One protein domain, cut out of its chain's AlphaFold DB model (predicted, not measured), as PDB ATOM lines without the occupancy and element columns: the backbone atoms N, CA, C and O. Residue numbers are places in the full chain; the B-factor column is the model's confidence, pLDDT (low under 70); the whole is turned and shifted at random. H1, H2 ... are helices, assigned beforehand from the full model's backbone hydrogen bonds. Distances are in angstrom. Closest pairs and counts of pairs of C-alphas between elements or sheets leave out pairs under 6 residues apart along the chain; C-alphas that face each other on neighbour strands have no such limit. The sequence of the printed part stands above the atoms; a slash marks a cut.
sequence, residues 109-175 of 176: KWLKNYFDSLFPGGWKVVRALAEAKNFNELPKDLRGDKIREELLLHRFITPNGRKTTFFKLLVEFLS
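Overview. This is residues 109 to 175 of the 176 residues of an uncharacterized protein of Thermococcus gorgonarius (UniProt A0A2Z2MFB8). What does the model look like as a whole? Four short helices make up the model: H2 reaches from H1 at its first end toward H4 at its last end, crosswise to both, and H3 is near H2 on a further side. They form no side-by-side bundle, and a long loop, residues 132 to 144, runs round the outside from H2 to H3. What is it made of, and how large is it? The printed part has 67 residues with four named helices, H1, H2, H3 and H4 along the chain, and no named strand, in the class all helix. It is compact and rounded, with a radius of gyration of the C-alphas of 10.7 A and spans of 29 by 23 by 20 A.

Along the chain. Where are the longest helices? H2 is residues 122 to 131, 14.4 A from first to last C-alpha, and begins at C-alpha 122 at (-19.564, 9.504, 3.141). H1, residues 109 to 118, measures 14.6 A and begins at C-alpha 109 at (-22.754, 9.458, 15.458). H4, residues 165 to 174, measures 14.2 A and ends at C-alpha 174 at (-10.650, 12.128, 14.900). Where is the shortest one? H3 is residues 145 to 153, 12.3 A from first to last C-alpha.

Arrangement. What stands round H2? H1 and H2 touch, about perpendicular at 76 degrees, and their closest C-alphas, those of Asp 116 and Gly 122, are 4.4 A apart. H2 and H4 are close but not clearly touching, about perpendicular at 74 degrees; their closest C-alphas, those of Ala 130 and Val 171, are 6.9 A apart. H2 and H3 are near each other, with 7 pairs of C-alphas within 10 A and the closest at 8.2 A. How do the other helices stand to each other? H1 and H3 are close but not clearly touching, about perpendicular at 77 degrees, and their closest C-alphas, those of Leu 118 and Glu 150, are 8.0 A apart. H4 is apart from H1 and from H3. What do the backbones show? In H1, H2, H3 and H4 every O i to N i+4 pair is within hydrogen-bond range.

Size, cuts and confidence. How far does it reach? The two C-alphas farthest apart, those of Lys 109 and Asn 160, are 30.7 A apart. Which links are long? The links H2 to H3, with 13 residues, and H3 to H4, with 11, are long, and the link H1 to H2 is tight, with 3 residues. Is anything missing or uncertain? The printed part has no cut, its mean pLDDT is 96.0, and no printed residue is under 70.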
ATOM      1  N   LYS A 109     -21.442   9.090  16.000       95.88
ATOM      2  CA  LYS A 109     -22.754   9.458  15.458       95.88
ATOM      3  C   LYS A 109     -22.693  10.827  14.785       95.88
ATOM      4  O   LYS A 109     -23.245  10.989  13.695       95.88
ATOM      5  N   TRP A 110     -22.024  11.791  15.410       95.75
ATOM      6  CA  TRP A 110     -21.798  13.114  14.849       95.75
ATOM      7  C   TRP A 110     -20.961  13.026  13.573       95.75
ATOM      8  O   TRP A 110     -21.382  13.544  12.541       95.75
ATOM      9  N   LEU A 111     -19.841  12.293  13.602       96.38
ATOM     10  CA  LEU A 111     -18.975  12.093  12.435       96.38
ATOM     11  C   LEU A 111     -19.712  11.416  11.283       96.38
ATOM     12  O   LEU A 111     -19.586  11.844  10.136       96.38
ATOM     13  N   LYS A 112     -20.528  10.402  11.579       96.12
ATOM     14  CA  LYS A 112     -21.355   9.745  10.573       96.12
ATOM     15  C   LYS A 112     -22.269  10.747   9.877       96.12
ATOM     16  O   LYS A 112     -22.248  10.846   8.655       96.12
ATOM     17  N   ASN A 113     -23.035  11.512  10.656       95.25
ATOM     18  CA  ASN A 113     -23.955  12.509  10.112       95.25
ATOM     19  C   ASN A 113     -23.217  13.597   9.323       95.25
ATOM     20  O   ASN A 113     -23.700  14.031   8.282       95.25
ATOM     21  N   TYR A 114     -22.051  14.019   9.815       95.88
ATOM     22  CA  TYR A 114     -21.195  14.993   9.159       95.88
ATOM     23  C   TYR A 114     -20.750  14.508   7.775       95.88
ATOM     24  O   TYR A 114     -21.055  15.150   6.769       95.88
ATOM     25  N   PHE A 115     -20.088  13.353   7.693       96.38
ATOM     26  CA  PHE A 115     -19.561  12.850   6.424       96.38
ATOM     27  C   PHE A 115     -20.672  12.441   5.452       96.38
ATOM     28  O   PHE A 115     -20.544  12.699   4.258       96.38
ATOM     29  N   ASP A 116     -21.778  11.874   5.944       95.50
ATOM     30  CA  ASP A 116     -22.944  11.563   5.107       95.50
ATOM     31  C   ASP A 116     -23.629  12.833   4.563       95.50
ATOM     32  O   ASP A 116     -24.311  12.768   3.540       95.50
ATOM     33  N   SER A 117     -23.441  13.989   5.218       94.00
ATOM     34  CA  SER A 117     -23.927  15.280   4.714       94.00
ATOM     35  C   SER A 117     -23.024  15.912   3.654       94.00
ATOM     36  O   SER A 117     -23.533  16.674   2.837       94.00
ATOM     37  N   LEU A 118     -21.726  15.575   3.631       92.81
ATOM     38  CA  LEU A 118     -20.813  16.022   2.573       92.81
ATOM     39  C   LEU A 118     -21.131  15.312   1.259       92.81
ATOM     40  O   LEU A 118     -21.242  15.948   0.218       92.81
ATOM     41  N   PHE A 119     -21.306  13.991   1.311       93.06
ATOM     42  CA  PHE A 119     -21.687  13.204   0.146       93.06
ATOM     43  C   PHE A 119     -22.362  11.883   0.550       93.06
ATOM     44  O   PHE A 119     -22.109  11.362   1.640       93.06
ATOM     45  N   PRO A 120     -23.220  11.302  -0.316       88.25
ATOM     46  CA  PRO A 120     -23.989  10.105   0.021       88.25
ATOM     47  C   PRO A 120     -23.115   8.934   0.486       88.25
ATOM     48  O   PRO A 120     -22.242   8.461  -0.243       88.25
ATOM     49  N   GLY A 121     -23.379   8.441   1.702       93.44
ATOM     50  CA  GLY A 121     -22.625   7.340   2.310       93.44
ATOM     51  C   GLY A 121     -21.193   7.707   2.710       93.44
ATOM     52  O   GLY A 121     -20.354   6.810   2.855       93.44
ATOM     53  N   GLY A 122     -20.900   9.000   2.870       96.06
ATOM     54  CA  GLY A 122     -19.564   9.504   3.141       96.06
ATOM     55  C   GLY A 122     -18.896   8.878   4.356       96.06
ATOM     56  O   GLY A 122     -17.701   8.594   4.294       96.06
ATOM     57  N   TRP A 123     -19.641   8.530   5.410       97.12
ATOM     58  CA  TRP A 123     -19.060   7.832   6.559       97.12
ATOM     59  C   TRP A 123     -18.468   6.470   6.187       97.12
ATOM     60  O   TRP A 123     -17.341   6.137   6.563       97.12
ATOM     61  N   LYS A 124     -19.214   5.681   5.405       97.12
ATOM     62  CA  LYS A 124     -18.769   4.359   4.946       97.12
ATOM     63  C   LYS A 124     -17.534   4.489   4.054       97.12
ATOM     64  O   LYS A 124     -16.601   3.702   4.201       97.12
ATOM     65  N   VAL A 125     -17.516   5.486   3.168       97.56
ATOM     66  CA  VAL A 125     -16.380   5.760   2.275       97.56
ATOM     67  C   VAL A 125     -15.145   6.186   3.062       97.56
ATOM     68  O   VAL A 125     -14.074   5.638   2.826       97.56
ATOM     69  N   VAL A 126     -15.276   7.125   4.004       97.69
ATOM     70  CA  VAL A 126     -14.148   7.636   4.797       97.69
ATOM     71  C   VAL A 126     -13.515   6.523   5.623       97.69
ATOM     72  O   VAL A 126     -12.297   6.366   5.561       97.69
ATOM     73  N   ARG A 127     -14.313   5.692   6.309       97.69
ATOM     74  CA  ARG A 127     -13.781   4.526   7.035       97.69
ATOM     75  C   ARG A 127     -13.093   3.529   6.109       97.69
ATOM     76  O   ARG A 127     -11.978   3.102   6.380       97.69
ATOM     77  N   ALA A 128     -13.722   3.189   4.985       97.31
ATOM     78  CA  ALA A 128     -13.113   2.271   4.026       97.31
ATOM     79  C   ALA A 128     -11.796   2.830   3.456       97.31
ATOM     80  O   ALA A 128     -10.840   2.083   3.258       97.31
ATOM     81  N   LEU A 129     -11.719   4.143   3.219       97.88
ATOM     82  CA  LEU A 129     -10.514   4.806   2.728       97.88
ATOM     83  C   LEU A 129      -9.428   4.902   3.805       97.88
ATOM     84  O   LEU A 129      -8.250   4.798   3.468       97.88
ATOM     85  N   ALA A 130      -9.787   5.077   5.079       96.88
ATOM     86  CA  ALA A 130      -8.830   5.061   6.184       96.88
ATOM     87  C   ALA A 130      -8.027   3.747   6.193       96.88
ATOM     88  O   ALA A 130      -6.793   3.796   6.196       96.88
ATOM     89  N   GLU A 131      -8.717   2.616   6.018       96.06
ATOM     90  CA  GLU A 131      -8.137   1.267   5.985       96.06
ATOM     91  C   GLU A 131      -7.466   0.906   4.648       96.06
ATOM     92  O   GLU A 131      -6.421   0.253   4.612       96.06
ATOM     93  N   ALA A 132      -8.024   1.344   3.516       96.06
ATOM     94  CA  ALA A 132      -7.479   1.031   2.196       96.06
ATOM     95  C   ALA A 132      -6.138   1.739   1.941       96.06
ATOM     96  O   ALA A 132      -5.892   2.848   2.421       96.06
ATOM     97  N   LYS A 133      -5.260   1.172   1.100       94.25
ATOM     98  CA  LYS A 133      -4.009   1.869   0.731       94.25
ATOM     99  C   LYS A 133      -4.272   3.132  -0.092       94.25
ATOM    100  O   LYS A 133      -3.555   4.125   0.053       94.25
ATOM    101  N   ASN A 134      -5.266   3.093  -0.976       96.44
ATOM    102  CA  ASN A 134      -5.637   4.172  -1.892       96.44
ATOM    103  C   ASN A 134      -7.086   3.989  -2.386       96.44
ATOM    104  O   ASN A 134      -7.692   2.940  -2.173       96.44
ATOM    105  N   PHE A 135      -7.624   4.997  -3.076       96.56
ATOM    106  CA  PHE A 135      -8.991   4.983  -3.610       96.56
ATOM    107  C   PHE A 135      -9.277   3.784  -4.528       96.56
ATOM    108  O   PHE A 135     -10.368   3.221  -4.491       96.56
ATOM    109  N   ASN A 136      -8.296   3.348  -5.323       94.56
ATOM    110  CA  ASN A 136      -8.486   2.258  -6.280       94.56
ATOM    111  C   ASN A 136      -8.624   0.892  -5.598       94.56
ATOM    112  O   ASN A 136      -9.043  -0.052  -6.254       94.56
ATOM    113  N   GLU A 137      -8.314   0.774  -4.308       95.81
ATOM    114  CA  GLU A 137      -8.487  -0.457  -3.526       95.81
ATOM    115  C   GLU A 137      -9.812  -0.495  -2.752       95.81
ATOM    116  O   GLU A 137     -10.111  -1.489  -2.094       95.81
ATOM    117  N   LEU A 138     -10.636   0.554  -2.846       95.31
ATOM    118  CA  LEU A 138     -11.962   0.552  -2.235       95.31
ATOM    119  C   LEU A 138     -12.891  -0.501  -2.881       95.31
ATOM    120  O   LEU A 138     -12.734  -0.853  -4.055       95.31
ATOM    121  N   PRO A 139     -13.913  -0.986  -2.155       94.31
ATOM    122  CA  PRO A 139     -14.987  -1.794  -2.729       94.31
ATOM    123  C   PRO A 139     -15.627  -1.144  -3.967       94.31
ATOM    124  O   PRO A 139     -15.713   0.080  -4.067       94.31
ATOM    125  N   LYS A 140     -16.077  -1.948  -4.943       91.38
ATOM    126  CA  LYS A 140     -16.667  -1.438  -6.203       91.38
ATOM    127  C   LYS A 140     -17.865  -0.508  -5.963       91.38
ATOM    128  O   LYS A 140     -17.988   0.481  -6.674       91.38
ATOM    129  N   ASP A 141     -18.688  -0.786  -4.955       91.00
ATOM    130  CA  ASP A 141     -19.840   0.038  -4.562       91.00
ATOM    131  C   ASP A 141     -19.447   1.411  -3.988       91.00
ATOM    132  O   ASP A 141     -20.284   2.307  -3.938       91.00
ATOM    133  N   LEU A 142     -18.182   1.598  -3.591       93.06
ATOM    134  CA  LEU A 142     -17.654   2.836  -3.001       93.06
ATOM    135  C   LEU A 142     -16.685   3.595  -3.927       93.06
ATOM    136  O   LEU A 142     -16.119   4.605  -3.520       93.06
ATOM    137  N   ARG A 143     -16.481   3.121  -5.167       91.94
ATOM    138  CA  ARG A 143     -15.543   3.697  -6.155       91.94
ATOM    139  C   ARG A 143     -16.222   4.466  -7.293       91.94
ATOM    140  O   ARG A 143     -15.668   4.562  -8.381       91.94
ATOM    141  N   GLY A 144     -17.423   4.996  -7.071       92.50
ATOM    142  CA  GLY A 144     -18.118   5.787  -8.091       92.50
ATOM    143  C   GLY A 144     -17.405   7.107  -8.410       92.50
ATOM    144  O   GLY A 144     -16.782   7.704  -7.531       92.50
ATOM    145  N   ASP A 145     -17.550   7.598  -9.644       93.94
ATOM    146  CA  ASP A 145     -16.898   8.836 -10.108       93.94
ATOM    147  C   ASP A 145     -17.280  10.054  -9.260       93.94
ATOM    148  O   ASP A 145     -16.405  10.804  -8.838       93.94
ATOM    149  N   LYS A 146     -18.562  10.183  -8.893       94.69
ATOM    150  CA  LYS A 146     -19.033  11.250  -7.994       94.69
ATOM    151  C   LYS A 146     -18.333  11.220  -6.634       94.69
ATOM    152  O   LYS A 146     -17.934  12.254  -6.122       94.69
ATOM    153  N   ILE A 147     -18.136  10.030  -6.056       95.75
ATOM    154  CA  ILE A 147     -17.408   9.889  -4.785       95.75
ATOM    155  C   ILE A 147     -15.961  10.345  -4.978       95.75
ATOM    156  O   ILE A 147     -15.417  11.057  -4.141       95.75
ATOM    157  N   ARG A 148     -15.330   9.963  -6.093       96.81
ATOM    158  CA  ARG A 148     -13.963  10.388  -6.404       96.81
ATOM    159  C   ARG A 148     -13.848  11.910  -6.505       96.81
ATOM    160  O   ARG A 148     -12.888  12.463  -5.979       96.81
ATOM    161  N   GLU A 149     -14.801  12.568  -7.160       96.94
ATOM    162  CA  GLU A 149     -14.861  14.030  -7.280       96.94
ATOM    163  C   GLU A 149     -14.955  14.706  -5.908       96.94
ATOM    164  O   GLU A 149     -14.154  15.592  -5.621       96.94
ATOM    165  N   GLU A 150     -15.827  14.224  -5.020       96.88
ATOM    166  CA  GLU A 150     -15.974  14.752  -3.655       96.88
ATOM    167  C   GLU A 150     -14.705  14.553  -2.812       96.88
ATOM    168  O   GLU A 150     -14.227  15.463  -2.128       96.88
ATOM    169  N   LEU A 151     -14.080  13.376  -2.909       97.81
ATOM    170  CA  LEU A 151     -12.812  13.101  -2.228       97.81
ATOM    171  C   LEU A 151     -11.670  13.991  -2.748       97.81
ATOM    172  O   LEU A 151     -10.767  14.326  -1.979       97.81
ATOM    173  N   LEU A 152     -11.678  14.371  -4.028       97.94
ATOM    174  CA  LEU A 152     -10.717  15.321  -4.596       97.94
ATOM    175  C   LEU A 152     -11.011  16.752  -4.136       97.94
ATOM    176  O   LEU A 152     -10.086  17.451  -3.716       97.94
ATOM    177  N   LEU A 153     -12.282  17.163  -4.166       96.88
ATOM    178  CA  LEU A 153     -12.749  18.481  -3.732       96.88
ATOM    179  C   LEU A 153     -12.345  18.758  -2.279       96.88
ATOM    180  O   LEU A 153     -11.750  19.792  -1.972       96.88
ATOM    181  N   HIS A 154     -12.576  17.785  -1.399       97.12
ATOM    182  CA  HIS A 154     -12.198  17.851   0.009       97.12
ATOM    183  C   HIS A 154     -10.738  17.476   0.285       97.12
ATOM    184  O   HIS A 154     -10.317  17.443   1.442       97.12
ATOM    185  N   ARG A 155      -9.935  17.238  -0.762       98.12
ATOM    186  CA  ARG A 155      -8.496  16.935  -0.680       98.12
ATOM    187  C   ARG A 155      -8.182  15.676   0.128       98.12
ATOM    188  O   ARG A 155      -7.103  15.571   0.711       98.12
ATOM    189  N   PHE A 156      -9.093  14.710   0.176       98.38
ATOM    190  CA  PHE A 156      -8.860  13.432   0.849       98.38
ATOM    191  C   PHE A 156      -7.916  12.529   0.054       98.38
ATOM    192  O   PHE A 156      -7.107  11.786   0.617       98.38
ATOM    193  N   ILE A 157      -7.971  12.647  -1.273       98.50
ATOM    194  CA  ILE A 157      -7.090  11.937  -2.196       98.50
ATOM    195  C   ILE A 157      -6.419  12.897  -3.179       98.50
ATOM    196  O   ILE A 157      -6.885  14.006  -3.424       98.50
ATOM    197  N   THR A 158      -5.306  12.459  -3.759       98.06
ATOM    198  CA  THR A 158      -4.675  13.103  -4.915       98.06
ATOM    199  C   THR A 158      -5.386  12.697  -6.211       98.06
ATOM    200  O   THR A 158      -6.098  11.687  -6.215       98.06
ATOM    201  N   PRO A 159      -5.144  13.381  -7.349       97.00
ATOM    202  CA  PRO A 159      -5.676  12.962  -8.652       97.00
ATOM    203  C   PRO A 159      -5.376  11.496  -9.003       97.00
ATOM    204  O   PRO A 159      -6.197  10.820  -9.614       97.00
ATOM    205  N   ASN A 160      -4.252  10.956  -8.529       96.31
ATOM    206  CA  ASN A 160      -3.869   9.558  -8.750       96.31
ATOM    207  C   ASN A 160      -4.500   8.581  -7.733       96.31
ATOM    208  O   ASN A 160      -4.112   7.417  -7.675       96.31
ATOM    209  N   GLY A 161      -5.426   9.045  -6.889       96.50
ATOM    210  CA  GLY A 161      -6.154   8.239  -5.906       96.50
ATOM    211  C   GLY A 161      -5.396   7.950  -4.607       96.50
ATOM    212  O   GLY A 161      -5.907   7.222  -3.755       96.50
ATOM    213  N   ARG A 162      -4.186   8.494  -4.417       97.88
ATOM    214  CA  ARG A 162      -3.416   8.301  -3.172       97.88
ATOM    215  C   ARG A 162      -4.014   9.137  -2.047       97.88
ATOM    216  O   ARG A 162      -4.366  10.285  -2.282       97.88
ATOM    217  N   LYS A 163      -4.040   8.609  -0.821       98.19
ATOM    218  CA  LYS A 163      -4.446   9.364   0.379       98.19
ATOM    219  C   LYS A 163      -3.492  10.530   0.628       98.19
ATOM    220  O   LYS A 163      -2.276  10.314   0.650       98.19
ATOM    221  N   THR A 164      -4.028  11.727   0.836       98.62
ATOM    222  CA  THR A 164      -3.225  12.901   1.205       98.62
ATOM    223  C   THR A 164      -2.730  12.797   2.649       98.62
ATOM    224  O   THR A 164      -3.281  12.044   3.457       98.62
ATOM    225  N   THR A 165      -1.681  13.546   2.991       98.50
ATOM    226  CA  THR A 165      -1.205  13.660   4.381       98.50
ATOM    227  C   THR A 165      -2.279  14.291   5.269       98.50
ATOM    228  O   THR A 165      -2.559  13.774   6.348       98.50
ATOM    229  N   PHE A 166      -2.971  15.316   4.760       98.62
ATOM    230  CA  PHE A 166      -4.162  15.900   5.373       98.62
ATOM    231  C   PHE A 166      -5.206  14.855   5.787       98.62
ATOM    232  O   PHE A 166      -5.585  14.815   6.953       98.62
ATOM    233  N   PHE A 167      -5.639  13.985   4.866       98.50
ATOM    234  CA  PHE A 167      -6.645  12.967   5.173       98.50
ATOM    235  C   PHE A 167      -6.192  12.023   6.280       98.50
ATOM    236  O   PHE A 167      -6.949  11.760   7.207       98.50
ATOM    237  N   LYS A 168      -4.947  11.539   6.194       98.44
ATOM    238  CA  LYS A 168      -4.375  10.615   7.180       98.44
ATOM    239  C   LYS A 168      -4.363  11.232   8.579       98.44
ATOM    240  O   LYS A 168      -4.803  10.584   9.519       98.44
ATOM    241  N   LEU A 169      -3.918  12.484   8.699       98.12
ATOM    242  CA  LEU A 169      -3.918  13.198   9.977       98.12
ATOM    243  C   LEU A 169      -5.336  13.478  10.481       98.12
ATOM    244  O   LEU A 169      -5.591  13.353  11.675       98.12
ATOM    245  N   LEU A 170      -6.264  13.840   9.589       98.19
ATOM    246  CA  LEU A 170      -7.659  14.083   9.949       98.19
ATOM    247  C   LEU A 170      -8.288  12.838  10.586       98.19
ATOM    248  O   LEU A 170      -8.826  12.936  11.688       98.19
ATOM    249  N   VAL A 171      -8.188  11.672   9.936       97.19
ATOM    250  CA  VAL A 171      -8.762  10.425  10.475       97.19
ATOM    251  C   VAL A 171      -8.046   9.973  11.750       97.19
ATOM    252  O   VAL A 171      -8.711   9.623  12.722       97.19
ATOM    253  N   GLU A 172      -6.714  10.096  11.813       96.56
ATOM    254  CA  GLU A 172      -5.932   9.790  13.019       96.56
ATOM    255  C   GLU A 172      -6.374  10.654  14.212       96.56
ATOM    256  O   GLU A 172      -6.570  10.165  15.330       96.56
ATOM    257  N   PHE A 173      -6.558  11.960  14.001       96.31
ATOM    258  CA  PHE A 173      -6.892  12.878  15.086       96.31
ATOM    259  C   PHE A 173      -8.347  12.765  15.531       96.31
ATOM    260  O   PHE A 173      -8.614  12.933  16.725       96.31
ATOM    261  N   LEU A 174      -9.251  12.436  14.606       93.69
ATOM    262  CA  LEU A 174     -10.650  12.128  14.900       93.69
ATOM    263  C   LEU A 174     -10.851  10.709  15.458       93.69
ATOM    264  O   LEU A 174     -11.916  10.442  16.001       93.69
ATOM    265  N   SER A 175      -9.825   9.847  15.407       90.81
ATOM    266  CA  SER A 175      -9.897   8.439  15.839       90.81
ATOM    267  C   SER A 175     -10.960   7.642  15.071       90.81
ATOM    268  O   SER A 175     -11.738   6.900  15.668       90.81
TER     269      SER A 175